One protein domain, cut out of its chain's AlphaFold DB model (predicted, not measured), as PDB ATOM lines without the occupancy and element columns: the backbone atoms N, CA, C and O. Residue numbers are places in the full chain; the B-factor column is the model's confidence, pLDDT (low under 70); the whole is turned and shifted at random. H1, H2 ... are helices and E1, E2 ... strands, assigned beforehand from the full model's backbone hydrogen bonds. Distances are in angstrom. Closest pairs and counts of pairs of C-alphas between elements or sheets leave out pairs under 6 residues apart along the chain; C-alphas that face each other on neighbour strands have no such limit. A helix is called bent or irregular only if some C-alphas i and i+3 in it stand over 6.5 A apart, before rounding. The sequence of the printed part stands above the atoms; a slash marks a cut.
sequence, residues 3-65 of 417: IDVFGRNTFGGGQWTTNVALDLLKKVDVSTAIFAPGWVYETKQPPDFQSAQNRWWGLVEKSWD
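This is residues 3 to 65 of the 417 residues of the protein "Mannosyl-glycoprotein endo-beta-N-acetylglucosaminidase" of Arundo donax (UniProt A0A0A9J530). Two longer helices, H3 and H1, lie side by side and run the same way, with the short helix H2 packed on residues 49 to 56 of H3. The short strand E1 runs parallel to residues 3 to 4, a short pairing. The 63 printed residues hold, along the chain, H1, E1, H2, H3: mostly helix. The whole is compact, radius of gyration of the C-alphas 11.3 A, spanning 34 by 25 by 14 A.

Start at H3, residues 49 to 64, where every O i to N i+4 pair is within hydrogen-bond range. It touches H1, residues 15 to 27, at a shallow tilt of 17 degrees; the closest C-alphas, Asp 23 and Ser 63, are 5.3 A apart. H1 is irregular, C-alphas 16 and 19 being 7.6 A apart, with 5 of 9 such pairs within range. H2, residues 39 to 42, too short for such a pair, touches H3 with residues 49 to 56 of H3 alone; the closest C-alphas, Tyr 41 and Phe 49, are 6.0 A apart. E1, residues 33 to 35, is apart from H3 and pairs with no named strand.

Find C-alpha 49 at (2.506, -1.890, -9.463); H3 runs 22.1 A to C-alpha 64 at (-7.159, -15.997, 4.467). H1 spans 20.2 A.

The C-alphas of Asp 29 and Pro 47, the two farthest apart, are 34.4 A apart. The printed part has no cut, no link is long, and no printed residue is under 70 in pLDDT.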
ATOM      1  N   ILE A   3      -9.392 -20.081  -7.851       95.81
ATOM      2  CA  ILE A   3      -9.958 -18.756  -8.146       95.81
ATOM      3  C   ILE A   3      -9.171 -18.156  -9.308       95.81
ATOM      4  O   ILE A   3      -7.967 -17.950  -9.175       95.81
ATOM      5  N   ASP A   4      -9.836 -17.855 -10.424       97.19
ATOM      6  CA  ASP A   4      -9.214 -17.124 -11.532       97.19
ATOM      7  C   ASP A   4      -9.218 -15.623 -11.240       97.19
ATOM      8  O   ASP A   4     -10.262 -14.975 -11.292       97.19
ATOM      9  N   VAL A   5      -8.049 -15.050 -10.959       97.69
ATOM     10  CA  VAL A   5      -7.925 -13.627 -10.617       97.69
ATOM     11  C   VAL A   5      -8.291 -12.723 -11.798       97.69
ATOM     12  O   VAL A   5      -8.701 -11.591 -11.579       97.69
ATOM     13  N   PHE A   6      -8.272 -13.198 -13.046       97.38
ATOM     14  CA  PHE A   6      -8.791 -12.396 -14.163       97.38
ATOM     15  C   PHE A   6     -10.320 -12.270 -14.171       97.38
ATOM     16  O   PHE A   6     -10.854 -11.387 -14.845       97.38
ATOM     17  N   GLY A   7     -11.030 -13.117 -13.424       95.44
ATOM     18  CA  GLY A   7     -12.481 -13.040 -13.298       95.44
ATOM     19  C   GLY A   7     -13.275 -13.870 -14.307       95.44
ATOM     20  O   GLY A   7     -14.498 -13.741 -14.366       95.44
ATOM     21  N   ARG A   8     -12.633 -14.726 -15.115       95.06
ATOM     22  CA  ARG A   8     -13.321 -15.451 -16.198       95.06
ATOM     23  C   ARG A   8     -14.088 -16.636 -15.621       95.06
ATOM     24  O   ARG A   8     -13.504 -17.658 -15.277       95.06
ATOM     25  N   ASN A   9     -15.411 -16.496 -15.528       91.94
ATOM     26  CA  ASN A   9     -16.315 -17.518 -14.983       91.94
ATOM     27  C   ASN A   9     -15.949 -17.978 -13.556       91.94
ATOM     28  O   ASN A   9     -16.210 -19.121 -13.183       91.94
ATOM     29  N   THR A  10     -15.350 -17.098 -12.749       93.88
ATOM     30  CA  THR A  10     -15.048 -17.376 -11.338       93.88
ATOM     31  C   THR A  10     -16.135 -16.801 -10.434       93.88
ATOM     32  O   THR A  10     -16.640 -15.698 -10.663       93.88
ATOM     33  N   PHE A  11     -16.468 -17.507  -9.354       93.88
ATOM     34  CA  PHE A  11     -17.312 -16.942  -8.303       93.88
ATOM     35  C   PHE A  11     -16.643 -15.690  -7.709       93.88
ATOM     36  O   PHE A  11     -15.422 -15.643  -7.569       93.88
ATOM     37  N   GLY A  12     -17.430 -14.655  -7.405       94.12
ATOM     38  CA  GLY A  12     -16.916 -13.382  -6.888       94.12
ATOM     39  C   GLY A  12     -16.211 -12.484  -7.917       94.12
ATOM     40  O   GLY A  12     -15.841 -11.370  -7.567       94.12
ATOM     41  N   GLY A  13     -16.038 -12.915  -9.173       95.25
ATOM     42  CA  GLY A  13     -15.565 -12.058 -10.273       95.25
ATOM     43  C   GLY A  13     -14.054 -11.781 -10.340       95.25
ATOM     44  O   GLY A  13     -13.620 -11.116 -11.274       95.25
ATOM     45  N   GLY A  14     -13.242 -12.314  -9.417       96.06
ATOM     46  CA  GLY A  14     -11.777 -12.160  -9.434       96.06
ATOM     47  C   GLY A  14     -11.317 -10.722  -9.161       96.06
ATOM     48  O   GLY A  14     -11.989  -9.968  -8.471       96.06
ATOM     49  N   GLN A  15     -10.156 -10.328  -9.681       97.12
ATOM     50  CA  GLN A  15      -9.628  -8.959  -9.668       97.12
ATOM     51  C   GLN A  15      -9.628  -8.360  -8.251       97.12
ATOM     52  O   GLN A  15      -9.204  -9.021  -7.295       97.12
ATOM     53  N   TRP A  16     -10.148  -7.140  -8.088       96.50
ATOM     54  CA  TRP A  16     -10.329  -6.469  -6.796       96.50
ATOM     55  C   TRP A  16     -11.404  -7.090  -5.894       96.50
ATOM     56  O   TRP A  16     -11.499  -6.704  -4.733       96.50
ATOM     57  N   THR A  17     -12.194  -8.038  -6.396       96.88
ATOM     58  CA  THR A  17     -13.232  -8.755  -5.641       96.88
ATOM     59  C   THR A  17     -12.869 -10.222  -5.395       96.88
ATOM     60  O   THR A  17     -13.704 -11.004  -4.942       96.88
ATOM     61  N   THR A  18     -11.603 -10.605  -5.619       96.06
ATOM     62  CA  THR A  18     -11.074 -11.961  -5.366       96.06
ATOM     63  C   THR A  18     -11.387 -12.448  -3.945       96.06
ATOM     64  O   THR A  18     -11.667 -13.631  -3.735       96.06
ATOM     65  N   ASN A  19     -11.398 -11.536  -2.970       95.38
ATOM     66  CA  ASN A  19     -11.703 -11.826  -1.572       95.38
ATOM     67  C   ASN A  19     -13.103 -12.427  -1.364       95.38
ATOM     68  O   ASN A  19     -13.267 -13.250  -0.476       95.38
ATOM     69  N   VAL A  20     -14.085 -12.123  -2.220       96.69
ATOM     70  CA  VAL A  20     -15.449 -12.677  -2.110       96.69
ATOM     71  C   VAL A  20     -15.444 -14.206  -2.212       96.69
ATOM     72  O   VAL A  20     -16.139 -14.890  -1.460       96.69
ATOM     73  N   ALA A  21     -14.645 -14.756  -3.129       95.81
ATOM     74  CA  ALA A  21     -14.476 -16.200  -3.232       95.81
ATOM     75  C   ALA A  21     -13.652 -16.757  -2.068       95.81
ATOM     76  O   ALA A  21     -14.010 -17.798  -1.521       95.81
ATOM     77  N   LEU A  22     -12.586 -16.060  -1.663       95.75
ATOM     78  CA  LEU A  22     -11.756 -16.474  -0.529       95.75
ATOM     79  C   LEU A  22     -12.570 -16.572   0.769       95.75
ATOM     80  O   LEU A  22     -12.494 -17.594   1.443       95.75
ATOM     81  N   ASP A  23     -13.393 -15.575   1.085       96.00
ATOM     82  CA  ASP A  23     -14.215 -15.545   2.301       96.00
ATOM     83  C   ASP A  23     -15.168 -16.751   2.370       96.00
ATOM     84  O   ASP A  23     -15.286 -17.413   3.405       96.00
ATOM     85  N   LEU A  24     -15.815 -17.089   1.247       95.56
ATOM     86  CA  LEU A  24     -16.689 -18.260   1.165       95.56
ATOM     87  C   LEU A  24     -15.902 -19.563   1.343       95.56
ATOM     88  O   LEU A  24     -16.319 -20.427   2.113       95.56
ATOM     89  N   LEU A  25     -14.775 -19.707   0.641       95.19
ATOM     90  CA  LEU A  25     -13.959 -20.922   0.678       95.19
ATOM     91  C   LEU A  25     -13.350 -21.159   2.065       95.19
ATOM     92  O   LEU A  25     -13.309 -22.300   2.520       95.19
ATOM     93  N   LYS A  26     -12.952 -20.089   2.764       94.56
ATOM     94  CA  LYS A  26     -12.477 -20.147   4.151       94.56
ATOM     95  C   LYS A  26     -13.595 -20.616   5.078       94.56
ATOM     96  O   LYS A  26     -13.368 -21.476   5.922       94.56
ATOM     97  N   LYS A  27     -14.816 -20.096   4.897       95.69
ATOM     98  CA  LYS A  27     -15.992 -20.466   5.701       95.69
ATOM     99  C   LYS A  27     -16.376 -21.943   5.564       95.69
ATOM    100  O   LYS A  27     -16.845 -22.526   6.535       95.69
ATOM    101  N   VAL A  28     -16.222 -22.527   4.377       96.12
ATOM    102  CA  VAL A  28     -16.530 -23.951   4.131       96.12
ATOM    103  C   VAL A  28     -15.321 -24.874   4.316       96.12
ATOM    104  O   VAL A  28     -15.411 -26.050   3.979       96.12
ATOM    105  N   ASP A  29     -14.216 -24.343   4.849       94.12
ATOM    106  CA  ASP A  29     -12.994 -25.060   5.226       94.12
ATOM    107  C   ASP A  29     -12.404 -25.944   4.113       94.12
ATOM    108  O   ASP A  29     -12.107 -27.126   4.287       94.12
ATOM    109  N   VAL A  30     -12.240 -25.364   2.921       94.56
ATOM    110  CA  VAL A  30     -11.573 -26.034   1.795       94.56
ATOM    111  C   VAL A  30     -10.286 -25.321   1.414       94.56
ATOM    112  O   VAL A  30     -10.177 -24.099   1.481       94.56
ATOM    113  N   SER A  31      -9.297 -26.075   0.932       93.12
ATOM    114  CA  SER A  31      -8.080 -25.474   0.381       93.12
ATOM    115  C   SER A  31      -8.376 -24.673  -0.891       93.12
ATOM    116  O   SER A  31      -9.184 -25.083  -1.735       93.12
ATOM    117  N   THR A  32      -7.653 -23.568  -1.072       93.06
ATOM    118  CA  THR A  32      -7.821 -22.649  -2.206       93.06
ATOM    119  C   THR A  32      -6.521 -22.477  -2.986       93.06
ATOM    120  O   THR A  32      -5.445 -22.428  -2.398       93.06
ATOM    121  N   ALA A  33      -6.623 -22.370  -4.311       93.88
ATOM    122  CA  ALA A  33      -5.528 -22.029  -5.210       93.88
ATOM    123  C   ALA A  33      -5.852 -20.715  -5.934       93.88
ATOM    124  O   ALA A  33      -6.918 -20.575  -6.532       93.88
ATOM    125  N   ILE A  34      -4.929 -19.761  -5.887       94.25
ATOM    126  CA  ILE A  34      -5.033 -18.490  -6.605       94.25
ATOM    127  C   ILE A  34      -4.408 -18.682  -7.988       94.25
ATOM    128  O   ILE A  34      -3.209 -18.931  -8.099       94.25
ATOM    129  N   PHE A  35      -5.215 -18.575  -9.039       96.06
ATOM    130  CA  PHE A  35      -4.777 -18.707 -10.424       96.06
ATOM    131  C   PHE A  35      -4.600 -17.330 -11.074       96.06
ATOM    132  O   PHE A  35      -5.479 -16.477 -10.984       96.06
ATOM    133  N   ALA A  36      -3.467 -17.139 -11.754       96.44
ATOM    134  CA  ALA A  36      -3.102 -15.915 -12.469       96.44
ATOM    135  C   ALA A  36      -3.090 -14.611 -11.622       96.44
ATOM    136  O   ALA A  36      -3.612 -13.589 -12.073       96.44
ATOM    137  N   PRO A  37      -2.437 -14.577 -10.435       96.00
ATOM    138  CA  PRO A  37      -2.288 -13.336  -9.659       96.00
ATOM    139  C   PRO A  37      -1.448 -12.263 -10.380       96.00
ATOM    140  O   PRO A  37      -1.481 -11.098  -9.996       96.00
ATOM    141  N   GLY A  38      -0.746 -12.640 -11.461       96.56
ATOM    142  CA  GLY A  38      -0.061 -11.722 -12.378       96.56
ATOM    143  C   GLY A  38      -0.970 -10.655 -12.994       96.56
ATOM    144  O   GLY A  38      -0.463  -9.630 -13.440       96.56
ATOM    145  N   TRP A  39      -2.298 -10.822 -12.913       97.44
ATOM    146  CA  TRP A  39      -3.298  -9.814 -13.279       97.44
ATOM    147  C   TRP A  39      -2.940  -8.393 -12.816       97.44
ATOM    148  O   TRP A  39      -3.072  -7.456 -13.605       97.44
ATOM    149  N   VAL A  40      -2.452  -8.223 -11.580       97.06
ATOM    150  CA  VAL A  40      -2.083  -6.902 -11.036       97.06
ATOM    151  C   VAL A  40      -1.020  -6.218 -11.905       97.06
ATOM    152  O   VAL A  40      -1.162  -5.046 -12.257       97.06
ATOM    153  N   TYR A  41       0.021  -6.966 -12.279       95.75
ATOM    154  CA  TYR A  41       1.124  -6.490 -13.109       95.75
ATOM    155  C   TYR A  41       0.702  -6.335 -14.576       95.75
ATOM    156  O   TYR A  41       0.877  -5.275 -15.174       95.75
ATOM    157  N   GLU A  42       0.091  -7.375 -15.146       97.38
ATOM    158  CA  GLU A  42      -0.255  -7.458 -16.572       97.38
ATOM    159  C   GLU A  42      -1.275  -6.400 -17.003       97.38
ATOM    160  O   GLU A  42      -1.237  -5.919 -18.136       97.38
ATOM    161  N   THR A  43      -2.173  -6.003 -16.099       96.62
ATOM    162  CA  THR A  43      -3.207  -4.996 -16.383       96.62
ATOM    163  C   THR A  43      -2.847  -3.593 -15.900       96.62
ATOM    164  O   THR A  43      -3.671  -2.689 -16.026       96.62
ATOM    165  N   LYS A  44      -1.618  -3.393 -15.393       96.69
ATOM    166  CA  LYS A  44      -1.084  -2.093 -14.949       96.69
ATOM    167  C   LYS A  44      -2.030  -1.374 -13.987       96.69
ATOM    168  O   LYS A  44      -2.398  -0.219 -14.203       96.69
ATOM    169  N   GLN A  45      -2.466  -2.090 -12.953       95.94
ATOM    170  CA  GLN A  45      -3.404  -1.536 -11.985       95.94
ATOM    171  C   GLN A  45      -2.840  -0.253 -11.337       95.94
ATOM    172  O   GLN A  45      -1.665  -0.229 -10.968       95.94
ATOM    173  N   PRO A  46      -3.655   0.810 -11.198       92.06
ATOM    174  CA  PRO A  46      -3.203   2.081 -10.644       92.06
ATOM    175  C   PRO A  46      -3.019   2.019  -9.114       92.06
ATOM    176  O   PRO A  46      -3.610   1.154  -8.455       92.06
ATOM    177  N   PRO A  47      -2.292   2.987  -8.523       89.19
ATOM    178  CA  PRO A  47      -1.527   4.045  -9.202       89.19
ATOM    179  C   PRO A  47      -0.204   3.545  -9.807       89.19
ATOM    180  O   PRO A  47       0.263   4.088 -10.804       89.19
ATOM    181  N   ASP A  48       0.350   2.482  -9.238       90.44
ATOM    182  CA  ASP A  48       1.590   1.829  -9.636       90.44
ATOM    183  C   ASP A  48       1.547   0.351  -9.210       90.44
ATOM    184  O   ASP A  48       0.695  -0.058  -8.410       90.44
ATOM    185  N   PHE A  49       2.474  -0.455  -9.736       91.81
ATOM    186  CA  PHE A  49       2.506  -1.890  -9.463       91.81
ATOM    187  C   PHE A  49       2.674  -2.197  -7.971       91.81
ATOM    188  O   PHE A  49       1.947  -3.040  -7.455       91.81
ATOM    189  N   GLN A  50       3.577  -1.523  -7.259       88.94
ATOM    190  CA  GLN A  50       3.880  -1.788  -5.852       88.94
ATOM    191  C   GLN A  50       2.663  -1.513  -4.959       88.94
ATOM    192  O   GLN A  50       2.283  -2.349  -4.133       88.94
ATOM    193  N   SER A  51       2.011  -0.368  -5.152       88.44
ATOM    194  CA  SER A  51       0.799   0.015  -4.428       88.44
ATOM    195  C   SER A  51      -0.353  -0.945  -4.720       88.44
ATOM    196  O   SER A  51      -1.009  -1.430  -3.791       88.44
ATOM    197  N   ALA A  52      -0.581  -1.274  -5.996       92.94
ATOM    198  CA  ALA A  52      -1.641  -2.191  -6.398       92.94
ATOM    199  C   ALA A  52      -1.393  -3.622  -5.894       92.94
ATOM    200  O   ALA A  52      -2.318  -4.266  -5.399       92.94
ATOM    201  N   GLN A  53      -0.144  -4.093  -5.940       93.50
ATOM    202  CA  GLN A  53       0.283  -5.403  -5.450       93.50
ATOM    203  C   GLN A  53       0.053  -5.524  -3.944       93.50
ATOM    204  O   GLN A  53      -0.615  -6.459  -3.498       93.50
ATOM    205  N   ASN A  54       0.520  -4.550  -3.159       91.88
ATOM    206  CA  ASN A  54       0.321  -4.533  -1.708       91.88
ATOM    207  C   ASN A  54      -1.164  -4.442  -1.339       91.88
ATOM    208  O   ASN A  54      -1.619  -5.084  -0.390       91.88
ATOM    209  N   ARG A  55      -1.949  -3.669  -2.097       92.25
ATOM    210  CA  ARG A  55      -3.400  -3.589  -1.906       92.25
ATOM    211  C   ARG A  55      -4.069  -4.931  -2.181       92.25
ATOM    212  O   ARG A  55      -4.895  -5.360  -1.379       92.25
ATOM    213  N   TRP A  56      -3.732  -5.579  -3.293       95.00
ATOM    214  CA  TRP A  56      -4.365  -6.821  -3.719       95.00
ATOM    215  C   TRP A  56      -4.033  -7.980  -2.776       95.00
ATOM    216  O   TRP A  56      -4.945  -8.641  -2.279       95.00
ATOM    217  N   TRP A  57      -2.758  -8.165  -2.420       92.81
ATOM    218  CA  TRP A  57      -2.376  -9.161  -1.414       92.81
ATOM    219  C   TRP A  57      -2.943  -8.837  -0.035       92.81
ATOM    220  O   TRP A  57      -3.361  -9.750   0.670       92.81
ATOM    221  N   GLY A  58      -3.088  -7.558   0.316       91.25
ATOM    222  CA  GLY A  58      -3.788  -7.148   1.530       91.25
ATOM    223  C   GLY A  58      -5.268  -7.563   1.571       91.25
ATOM    224  O   GLY A  58      -5.808  -7.760   2.659       91.25
ATOM    225  N   LEU A  59      -5.940  -7.723   0.422       92.31
ATOM    226  CA  LEU A  59      -7.289  -8.307   0.360       92.31
ATOM    227  C   LEU A  59      -7.248  -9.809   0.652       92.31
ATOM    228  O   LEU A  59      -8.058 -10.300   1.434       92.31
ATOM    229  N   VAL A  60      -6.282 -10.520   0.066       92.75
ATOM    230  CA  VAL A  60      -6.083 -11.958   0.297       92.75
ATOM    231  C   VAL A  60      -5.772 -12.234   1.768       92.75
ATOM    232  O   VAL A  60      -6.397 -13.102   2.372       92.75
ATOM    233  N   GLU A  61      -4.856 -11.467   2.364       90.94
ATOM    234  CA  GLU A  61      -4.477 -11.590   3.774       90.94
ATOM    235  C   GLU A  61      -5.661 -11.379   4.722       90.94
ATOM    236  O   GLU A  61      -5.774 -12.093   5.712       90.94
ATOM    237  N   LYS A  62      -6.560 -10.429   4.430       90.62
ATOM    238  CA  LYS A  62      -7.755 -10.184   5.257       90.62
ATOM    239  C   LYS A  62      -8.736 -11.357   5.248       90.62
ATOM    240  O   LYS A  62      -9.389 -11.586   6.258       90.62
ATOM    241  N   SER A  63      -8.841 -12.070   4.130       92.81
ATOM    242  CA  SER A  63      -9.743 -13.218   3.981       92.81
ATOM    243  C   SER A  63      -9.137 -14.533   4.462       92.81
ATOM    244  O   SER A  63      -9.856 -15.421   4.920       92.81
ATOM    245  N   TRP A  64      -7.821 -14.701   4.303       90.44
ATOM    246  CA  TRP A  64      -7.159 -15.997   4.467       90.44
ATOM    247  C   TRP A  64      -6.161 -16.075   5.629       90.44
ATOM    248  O   TRP A  64      -5.745 -17.183   5.980       90.44
ATOM    249  N   ASP A  65      -5.854 -14.938   6.257       86.62
ATOM    250  CA  ASP A  65      -4.817 -14.723   7.270       86.62
ATOM    251  C   ASP A  65      -3.374 -14.829   6.747       86.62
ATOM    252  O   ASP A  65      -3.082 -15.318   5.652       86.62
TER     253      ASP A  65